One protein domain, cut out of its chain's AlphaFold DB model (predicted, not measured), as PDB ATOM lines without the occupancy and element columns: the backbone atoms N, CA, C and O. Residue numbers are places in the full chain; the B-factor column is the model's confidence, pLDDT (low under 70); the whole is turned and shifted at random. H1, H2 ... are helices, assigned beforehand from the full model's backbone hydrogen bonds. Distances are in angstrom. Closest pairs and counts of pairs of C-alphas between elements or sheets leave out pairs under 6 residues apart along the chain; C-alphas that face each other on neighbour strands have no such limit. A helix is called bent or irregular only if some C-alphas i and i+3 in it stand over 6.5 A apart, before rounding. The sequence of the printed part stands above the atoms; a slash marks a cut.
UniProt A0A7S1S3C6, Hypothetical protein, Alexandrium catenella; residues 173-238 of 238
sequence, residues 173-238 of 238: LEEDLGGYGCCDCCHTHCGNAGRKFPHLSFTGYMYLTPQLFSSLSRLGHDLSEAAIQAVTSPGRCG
ATOM      1  N   LEU A 173     -40.851  26.973   9.765       89.50
ATOM      2  CA  LEU A 173     -39.519  26.448   9.481       89.50
ATOM      3  C   LEU A 173     -38.450  27.530   9.671       89.50
ATOM      4  O   LEU A 173     -38.732  28.727   9.610       89.50
ATOM      5  N   GLU A 174     -37.200  27.130   9.902       88.94
ATOM      6  CA  GLU A 174     -36.075  28.067  10.007       88.94
ATOM      7  C   GLU A 174     -35.956  28.916   8.728       88.94
ATOM      8  O   GLU A 174     -35.718  30.120   8.819       88.94
ATOM      9  N   GLU A 175     -36.230  28.339   7.550       88.56
ATOM     10  CA  GLU A 175     -36.252  29.043   6.257       88.56
ATOM     11  C   GLU A 175     -37.394  30.063   6.099       88.56
ATOM     12  O   GLU A 175     -37.332  30.920   5.217       88.56
ATOM     13  N   ASP A 176     -38.400  30.056   6.977       88.62
ATOM     14  CA  ASP A 176     -39.458  31.071   6.974       88.62
ATOM     15  C   ASP A 176     -39.024  32.369   7.673       88.62
ATOM     16  O   ASP A 176     -39.664  33.416   7.488       88.62
ATOM     17  N   LEU A 177     -37.940  32.334   8.463       88.88
ATOM     18  CA  LEU A 177     -37.452  33.464   9.256       88.88
ATOM     19  C   LEU A 177     -36.857  34.558   8.359       88.88
ATOM     20  O   LEU A 177     -35.834  34.384   7.693       88.88
ATOM     21  N   GLY A 178     -37.497  35.725   8.347       88.00
ATOM     22  CA  GLY A 178     -37.110  36.883   7.547       88.00
ATOM     23  C   GLY A 178     -36.192  37.849   8.281       88.00
ATOM     24  O   GLY A 178     -36.303  38.053   9.484       88.00
ATOM     25  N   GLY A 179     -35.302  38.503   7.534       81.25
ATOM     26  CA  GLY A 179     -34.329  39.448   8.093       81.25
ATOM     27  C   GLY A 179     -34.887  40.816   8.507       81.25
ATOM     28  O   GLY A 179     -34.128  41.644   9.000       81.25
ATOM     29  N   TYR A 180     -36.171  41.107   8.279       77.56
ATOM     30  CA  TYR A 180     -36.733  42.448   8.477       77.56
ATOM     31  C   TYR A 180     -37.484  42.586   9.812       77.56
ATOM     32  O   TYR A 180     -38.703  42.702   9.869       77.56
ATOM     33  N   GLY A 181     -36.762  42.606  10.928       72.31
ATOM     34  CA  GLY A 181     -37.400  42.740  12.235       72.31
ATOM     35  C   GLY A 181     -36.445  43.160  13.336       72.31
ATOM     36  O   GLY A 181     -35.248  42.916  13.260       72.31
ATOM     37  N   CYS A 182     -36.983  43.794  14.375       77.56
ATOM     38  CA  CYS A 182     -36.229  44.143  15.581       77.56
ATOM     39  C   CYS A 182     -36.438  43.138  16.727       77.56
ATOM     40  O   CYS A 182     -35.704  43.171  17.711       77.56
ATOM     41  N   CYS A 183     -37.438  42.259  16.612       83.44
ATOM     42  CA  CYS A 183     -37.830  41.275  17.616       83.44
ATOM     43  C   CYS A 183     -38.319  39.985  16.953       83.44
ATOM     44  O   CYS A 183     -38.767  39.985  15.808       83.44
ATOM     45  N   ASP A 184     -38.387  38.921  17.743       86.94
ATOM     46  CA  ASP A 184     -39.039  37.659  17.382       86.94
ATOM     47  C   ASP A 184     -40.522  37.832  16.999       86.94
ATOM     48  O   ASP A 184     -41.055  37.101  16.168       86.94
ATOM     49  N   CYS A 185     -41.201  38.838  17.558       85.25
ATOM     50  CA  CYS A 185     -42.585  39.154  17.216       85.25
ATOM     51  C   CYS A 185     -42.792  39.564  15.746       85.25
ATOM     52  O   CYS A 185     -43.872  39.361  15.188       85.25
ATOM     53  N   CYS A 186     -41.755  40.094  15.090       86.31
ATOM     54  CA  CYS A 186     -41.816  40.505  13.691       86.31
ATOM     55  C   CYS A 186     -42.047  39.322  12.738       86.31
ATOM     56  O   CYS A 186     -42.665  39.524  11.692       86.31
ATOM     57  N   HIS A 187     -41.620  38.110  13.108       87.12
ATOM     58  CA  HIS A 187     -41.694  36.920  12.251       87.12
ATOM     59  C   HIS A 187     -43.121  36.409  12.020       87.12
ATOM     60  O   HIS A 187     -43.379  35.757  11.014       87.12
ATOM     61  N   THR A 188     -44.065  36.721  12.911       83.88
ATOM     62  CA  THR A 188     -45.449  36.214  12.832       83.88
ATOM     63  C   THR A 188     -46.495  37.284  12.533       83.88
ATOM     64  O   THR A 188     -47.617  36.932  12.192       83.88
ATOM     65  N   HIS A 189     -46.164  38.573  12.669       76.25
ATOM     66  CA  HIS A 189     -47.172  39.639  12.603       76.25
ATOM     67  C   HIS A 189     -47.084  40.453  11.299       76.25
ATOM     68  O   HIS A 189     -48.017  40.394  10.509       76.25
ATOM     69  N   CYS A 190     -45.985  41.162  11.001       69.50
ATOM     70  CA  CYS A 190     -45.860  41.943   9.745       69.50
ATOM     71  C   CYS A 190     -44.415  42.153   9.241       69.50
ATOM     72  O   CYS A 190     -44.221  42.701   8.159       69.50
ATOM     73  N   GLY A 191     -43.390  41.771  10.011       71.62
ATOM     74  CA  GLY A 191     -41.978  42.005   9.666       71.62
ATOM     75  C   GLY A 191     -41.332  40.850   8.904       71.62
ATOM     76  O   GLY A 191     -40.169  40.915   8.525       71.62
ATOM     77  N   ASN A 192     -42.069  39.775   8.635       82.19
ATOM     78  CA  ASN A 192     -41.504  38.591   8.007       82.19
ATOM     79  C   ASN A 192     -41.365  38.725   6.477       82.19
ATOM     80  O   ASN A 192     -41.858  37.887   5.722       82.19
ATOM     81  N   ALA A 193     -40.701  39.778   6.008       79.19
ATOM     82  CA  ALA A 193     -40.544  40.119   4.596       79.19
ATOM     83  C   ALA A 193     -39.070  40.114   4.153       79.19
ATOM     84  O   ALA A 193     -38.147  40.137   4.969       79.19
ATOM     85  N   GLY A 194     -38.857  40.116   2.835       81.19
ATOM     86  CA  GLY A 194     -37.527  40.131   2.225       81.19
ATOM     87  C   GLY A 194     -36.861  38.757   2.183       81.19
ATOM     88  O   GLY A 194     -37.528  37.724   2.262       81.19
ATOM     89  N   ARG A 195     -35.531  38.752   2.021       84.75
ATOM     90  CA  ARG A 195     -34.762  37.505   1.997       84.75
ATOM     91  C   ARG A 195     -34.800  36.813   3.356       84.75
ATOM     92  O   ARG A 195     -34.755  37.467   4.403       84.75
ATOM     93  N   LYS A 196     -34.870  35.491   3.299       87.88
ATOM     94  CA  LYS A 196     -35.018  34.618   4.453       87.88
ATOM     95  C   LYS A 196     -33.705  33.967   4.840       87.88
ATOM     96  O   LYS A 196     -32.704  34.073   4.129       87.88
ATOM     97  N   PHE A 197     -33.721  33.330   5.997       87.69
ATOM     98  CA  PHE A 197     -32.658  32.455   6.441       87.69
ATOM     99  C   PHE A 197     -32.262  31.432   5.349       87.69
ATOM    100  O   PHE A 197     -33.131  30.947   4.627       87.69
ATOM    101  N   PRO A 198     -30.965  31.101   5.204       83.75
ATOM    102  CA  PRO A 198     -29.822  31.716   5.880       83.75
ATOM    103  C   PRO A 198     -29.293  32.955   5.136       83.75
ATOM    104  O   PRO A 198     -28.425  33.659   5.655       83.75
ATOM    105  N   HIS A 199     -29.808  33.236   3.935       84.00
ATOM    106  CA  HIS A 199     -29.321  34.257   3.002       84.00
ATOM    107  C   HIS A 199     -30.021  35.607   3.177       84.00
ATOM    108  O   HIS A 199     -30.686  36.108   2.269       84.00
ATOM    109  N   LEU A 200     -29.847  36.221   4.343       83.06
ATOM    110  CA  LEU A 200     -30.481  37.493   4.681       83.06
ATOM    111  C   LEU A 200     -30.019  38.645   3.766       83.06
ATOM    112  O   LEU A 200     -29.002  38.583   3.072       83.06
ATOM    113  N   SER A 201     -30.784  39.739   3.753       80.12
ATOM    114  CA  SER A 201     -30.308  40.999   3.175       80.12
ATOM    115  C   SER A 201     -29.173  41.580   4.024       80.12
ATOM    116  O   SER A 201     -29.006  41.226   5.191       80.12
ATOM    117  N   PHE A 202     -28.440  42.554   3.476       76.38
ATOM    118  CA  PHE A 202     -27.457  43.323   4.249       76.38
ATOM    119  C   PHE A 202     -28.051  43.868   5.558       76.38
ATOM    120  O   PHE A 202     -27.468  43.706   6.625       76.38
ATOM    121  N   THR A 203     -29.248  44.459   5.493       73.44
ATOM    122  CA  THR A 203     -29.956  44.944   6.682       73.44
ATOM    123  C   THR A 203     -30.335  43.811   7.633       73.44
ATOM    124  O   THR A 203     -30.211  43.985   8.840       73.44
ATOM    125  N   GLY A 204     -30.709  42.637   7.122       75.06
ATOM    126  CA  GLY A 204     -31.019  41.474   7.953       75.06
ATOM    127  C   GLY A 204     -29.829  40.964   8.763       75.06
ATOM    128  O   GLY A 204     -30.005  40.598   9.918       75.06
ATOM    129  N   TYR A 205     -28.607  41.033   8.225       76.94
ATOM    130  CA  TYR A 205     -27.399  40.703   8.993       76.94
ATOM    131  C   TYR A 205     -27.021  41.761  10.043       76.94
ATOM    132  O   TYR A 205     -26.283  41.456  10.976       76.94
ATOM    133  N   MET A 206     -27.528  42.993   9.930       78.44
ATOM    134  CA  MET A 206     -27.250  44.075  10.885       78.44
ATOM    135  C   MET A 206     -28.181  44.070  12.105       78.44
ATOM    136  O   MET A 206     -27.827  44.646  13.135       78.44
ATOM    137  N   TYR A 207     -29.359  43.453  11.989       80.88
ATOM    138  CA  TYR A 207     -30.417  43.467  13.004       80.88
ATOM    139  C   TYR A 207     -30.938  42.049  13.264       80.88
ATOM    140  O   TYR A 207     -32.116  41.753  13.074       80.88
ATOM    141  N   LEU A 208     -30.045  41.149  13.679       86.19
ATOM    142  CA  LEU A 208     -30.433  39.773  13.976       86.19
ATOM    143  C   LEU A 208     -31.387  39.730  15.175       86.19
ATOM    144  O   LEU A 208     -31.026  40.089  16.296       86.19
ATOM    145  N   THR A 209     -32.606  39.247  14.936       89.56
ATOM    146  CA  THR A 209     -33.505  38.827  16.021       89.56
ATOM    147  C   THR A 209     -32.878  37.667  16.810       89.56
ATOM    148  O   THR A 209     -32.100  36.900  16.227       89.56
ATOM    149  N   PRO A 210     -33.227  37.478  18.095       90.56
ATOM    150  CA  PRO A 210     -32.753  36.338  18.882       90.56
ATOM    151  C   PRO A 210     -32.972  34.983  18.195       90.56
ATOM    152  O   PRO A 210     -32.082  34.128  18.218       90.56
ATOM    153  N   GLN A 211     -34.112  34.802  17.521       90.25
ATOM    154  CA  GLN A 211     -34.414  33.565  16.804       90.25
ATOM    155  C   GLN A 211     -33.539  33.357  15.554       90.25
ATOM    156  O   GLN A 211     -33.050  32.249  15.321       90.25
ATOM    157  N   LEU A 212     -33.292  34.413  14.768       89.75
ATOM    158  CA  LEU A 212     -32.374  34.345  13.621       89.75
ATOM    159  C   LEU A 212     -30.942  34.061  14.066       89.75
ATOM    160  O   LEU A 212     -30.274  33.229  13.461       89.75
ATOM    161  N   PHE A 213     -30.484  34.730  15.127       90.31
ATOM    162  CA  PHE A 213     -29.166  34.484  15.705       90.31
ATOM    163  C   PHE A 213     -29.029  33.023  16.145       90.31
ATOM    164  O   PHE A 213     -28.094  32.352  15.723       90.31
ATOM    165  N   SER A 214     -30.004  32.508  16.901       90.81
ATOM    166  CA  SER A 214     -30.001  31.119  17.377       90.81
ATOM    167  C   SER A 214     -29.921  30.110  16.226       90.81
ATOM    168  O   SER A 214     -29.132  29.170  16.276       90.81
ATOM    169  N   SER A 215     -30.697  30.330  15.161       89.50
ATOM    170  CA  SER A 215     -30.718  29.447  13.985       89.50
ATOM    171  C   SER A 215     -29.399  29.521  13.200       89.50
ATOM    172  O   SER A 215     -28.850  28.497  12.804       89.50
ATOM    173  N   LEU A 216     -28.826  30.721  13.035       88.94
ATOM    174  CA  LEU A 216     -27.527  30.913  12.375       88.94
ATOM    175  C   LEU A 216     -26.368  30.294  13.160       88.94
ATOM    176  O   LEU A 216     -25.468  29.724  12.547       88.94
ATOM    177  N   SER A 217     -26.376  30.389  14.490       88.94
ATOM    178  CA  SER A 217     -25.363  29.763  15.342       88.94
ATOM    179  C   SER A 217     -25.372  28.245  15.204       88.94
ATOM    180  O   SER A 217     -24.310  27.649  15.056       88.94
ATOM    181  N   ARG A 218     -26.560  27.630  15.192       88.25
ATOM    182  CA  ARG A 218     -26.712  26.181  15.015       88.25
ATOM    183  C   ARG A 218     -26.306  25.736  13.617       88.25
ATOM    184  O   ARG A 218     -25.515  24.813  13.497       88.25
ATOM    185  N   LEU A 219     -26.733  26.454  12.575       87.62
ATOM    186  CA  LEU A 219     -26.260  26.195  11.213       87.62
ATOM    187  C   LEU A 219     -24.731  26.291  11.124       87.62
ATOM    188  O   LEU A 219     -24.087  25.427  10.541       87.62
ATOM    189  N   GLY A 220     -24.136  27.327  11.720       87.56
ATOM    190  CA  GLY A 220     -22.685  27.484  11.766       87.56
ATOM    191  C   GLY A 220     -21.996  26.324  12.486       87.56
ATOM    192  O   GLY A 220     -20.989  25.825  11.992       87.56
ATOM    193  N   HIS A 221     -22.545  25.878  13.617       86.25
ATOM    194  CA  HIS A 221     -22.058  24.717  14.361       86.25
ATOM    195  C   HIS A 221     -22.098  23.444  13.502       86.25
ATOM    196  O   HIS A 221     -21.064  22.802  13.321       86.25
ATOM    197  N   ASP A 222     -23.250  23.147  12.898       84.88
ATOM    198  CA  ASP A 222     -23.473  21.938  12.101       84.88
ATOM    199  C   ASP A 222     -22.566  21.886  10.855       84.88
ATOM    200  O   ASP A 222     -22.037  20.832  10.505       84.88
ATOM    201  N   LEU A 223     -22.323  23.028  10.203       86.31
ATOM    202  CA  LEU A 223     -21.458  23.103   9.017       86.31
ATOM    203  C   LEU A 223     -19.959  23.070   9.347       86.31
ATOM    204  O   LEU A 223     -19.141  22.710   8.497       86.31
ATOM    205  N   SER A 224     -19.570  23.492  10.552       87.81
ATOM    206  CA  SER A 224     -18.157  23.716  10.875       87.81
ATOM    207  C   SER A 224     -17.426  22.463  11.339       87.81
ATOM    208  O   SER A 224     -16.198  22.445  11.268       87.81
ATOM    209  N   GLU A 225     -18.123  21.421  11.800       87.06
ATOM    210  CA  GLU A 225     -17.486  20.246  12.410       87.06
ATOM    211  C   GLU A 225     -16.419  19.622  11.495       87.06
ATOM    212  O   GLU A 225     -15.250  19.512  11.879       87.06
ATOM    213  N   ALA A 226     -16.784  19.292  10.254       89.88
ATOM    214  CA  ALA A 226     -15.875  18.653   9.304       89.88
ATOM    215  C   ALA A 226     -14.654  19.538   8.974       89.88
ATOM    216  O   ALA A 226     -13.536  19.042   8.821       89.88
ATOM    217  N   ALA A 227     -14.842  20.858   8.915       90.50
ATOM    218  CA  ALA A 227     -13.757  21.811   8.699       90.50
ATOM    219  C   ALA A 227     -12.834  21.949   9.915       90.50
ATOM    220  O   ALA A 227     -11.613  22.020   9.755       90.50
ATOM    221  N   ILE A 228     -13.396  21.966  11.128       88.94
ATOM    222  CA  ILE A 228     -12.636  21.991  12.381       88.94
ATOM    223  C   ILE A 228     -11.783  20.727  12.482       88.94
ATOM    224  O   ILE A 228     -10.585  20.812  12.762       88.94
ATOM    225  N   GLN A 229     -12.353  19.560  12.183       89.19
ATOM    226  CA  GLN A 229     -11.600  18.311  12.128       89.19
ATOM    227  C   GLN A 229     -10.476  18.389  11.084       89.19
ATOM    228  O   GLN A 229      -9.331  18.063  11.394       89.19
ATOM    229  N   ALA A 230     -10.744  18.897   9.877       88.62
ATOM    230  CA  ALA A 230      -9.741  19.012   8.816       88.62
ATOM    231  C   ALA A 230      -8.581  19.966   9.163       88.62
ATOM    232  O   ALA A 230      -7.414  19.659   8.899       88.62
ATOM    233  N   VAL A 231      -8.876  21.120   9.772       86.75
ATOM    234  CA  VAL A 231      -7.852  22.117  10.117       86.75
ATOM    235  C   VAL A 231      -7.025  21.695  11.335       86.75
ATOM    236  O   VAL A 231      -5.829  21.982  11.393       86.75
ATOM    237  N   THR A 232      -7.627  20.991  12.298       87.12
ATOM    238  CA  THR A 232      -6.944  20.528  13.519       87.12
ATOM    239  C   THR A 232      -6.189  19.217  13.318       87.12
ATOM    240  O   THR A 232      -5.171  19.001  13.985       87.12
ATOM    241  N   SER A 233      -6.621  18.386  12.363       85.00
ATOM    242  CA  SER A 233      -5.982  17.109  12.049       85.00
ATOM    243  C   SER A 233      -4.486  17.279  11.751       85.00
ATOM    244  O   SER A 233      -4.093  18.192  11.005       85.00
ATOM    245  N   PRO A 234      -3.626  16.390  12.280       72.25
ATOM    246  CA  PRO A 234      -2.202  16.358  11.966       72.25
ATOM    247  C   PRO A 234      -1.985  15.846  10.530       72.25
ATOM    248  O   PRO A 234      -1.550  14.728  10.292       72.25
ATOM    249  N   GLY A 235      -2.323  16.672   9.544       61.38
ATOM    250  CA  GLY A 235      -1.960  16.472   8.146       61.38
ATOM    251  C   GLY A 235      -0.522  16.921   7.911       61.38
ATOM    252  O   GLY A 235      -0.117  17.959   8.439       61.38
ATOM    253  N   ARG A 236       0.247  16.159   7.126       52.31
ATOM    254  CA  ARG A 236       1.554  16.605   6.627       52.31
ATOM    255  C   ARG A 236       1.324  17.765   5.660       52.31
ATOM    256  O   ARG A 236       0.658  17.592   4.645       52.31
ATOM    257  N   CYS A 237       1.864  18.930   5.990       48.66
ATOM    258  CA  CYS A 237       2.114  19.984   5.021       48.66
ATOM    259  C   CYS A 237       3.240  19.472   4.108       48.66
ATOM    260  O   CYS A 237       4.397  19.461   4.527       48.66
ATOM    261  N   GLY A 238       2.858  18.892   2.967       43.75
ATOM    262  CA  GLY A 238       3.779  18.436   1.924       43.75
ATOM    263  C   GLY A 238       4.296  19.593   1.093       43.75
ATOM    264  O   GLY A 238       3.517  20.557   0.909       43.75
TER     265      GLY A 238
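Overview. This is residues 173 to 238 of the 238 residues of the protein "Hypothetical protein" of Alexandrium catenella (UniProt A0A7S1S3C6). A compact head, residues 173 to 219, is built mostly of loops with two short helices, H1 and H2, and the first part of the long helix H3; the rest of H3 and the tail after it stick out of the head as one long arm, residues 220 to 238. This arm makes the length of the whole: the C-alphas span 55 by 19 by 15 A, while the head without it spans 25 by 19 by 15 A. The printed part has 66 residues with three named helices, in the order H1, H2, H3, and no named strand. The class is all helix, though under half of the residues, 32 of 66, are in named elements. The whole is only just loose, close to extended, with a radius of gyration of the C-alphas of 15.9 A.

Arrangement. H1, residues 184 to 187, is close to but not clearly touching H3, residues 210 to 232, with 2 pairs of C-alphas within 8 A. Their closest C-alphas are those of Asp 184 and Gln 211, 6.2 A apart. H2, residues 202 to 206, is apart from H1. H2 is also apart from H3, although a tight link of 3 residues joins the two. H3 has a kink of 48 degrees near residue 226 and is irregular, with C-alphas 223 and 226 lying 7.1 A apart. In H2 the one pair of O i and N i+4 is within hydrogen-bond range, in H3 16 of 19 such pairs are, and H1 is too short for such a pair.

Along the chain. The printed part begins at Leu 173, with its C-alpha at (-39.519, 26.448, 9.481). H1, Asp 184 to His 187, measures 5.8 A from first to last C-alpha and begins with C-alpha 184 at (-39.039, 37.659, 17.382). H2, Phe 202 to Met 206, measures 6.7 A. H3, Pro 210 to Thr 232, measures 30.7 A and ends with C-alpha 232 at (-6.944, 20.528, 13.519).

Size, cuts and confidence. The two C-alphas farthest apart are those of His 189 and Gly 238, at 56.2 A. The link from H1 to H2 is long, with 14 residues, 188 to 201. Residues 220 to 238, of which 220 to 232 belong to H3, stand free. The printed part has no cut, and it ends at Gly 238, the chain's last residue. The mean pLDDT of the printed part is 82.4; residue 190 and residues 235 to 238 are under 70.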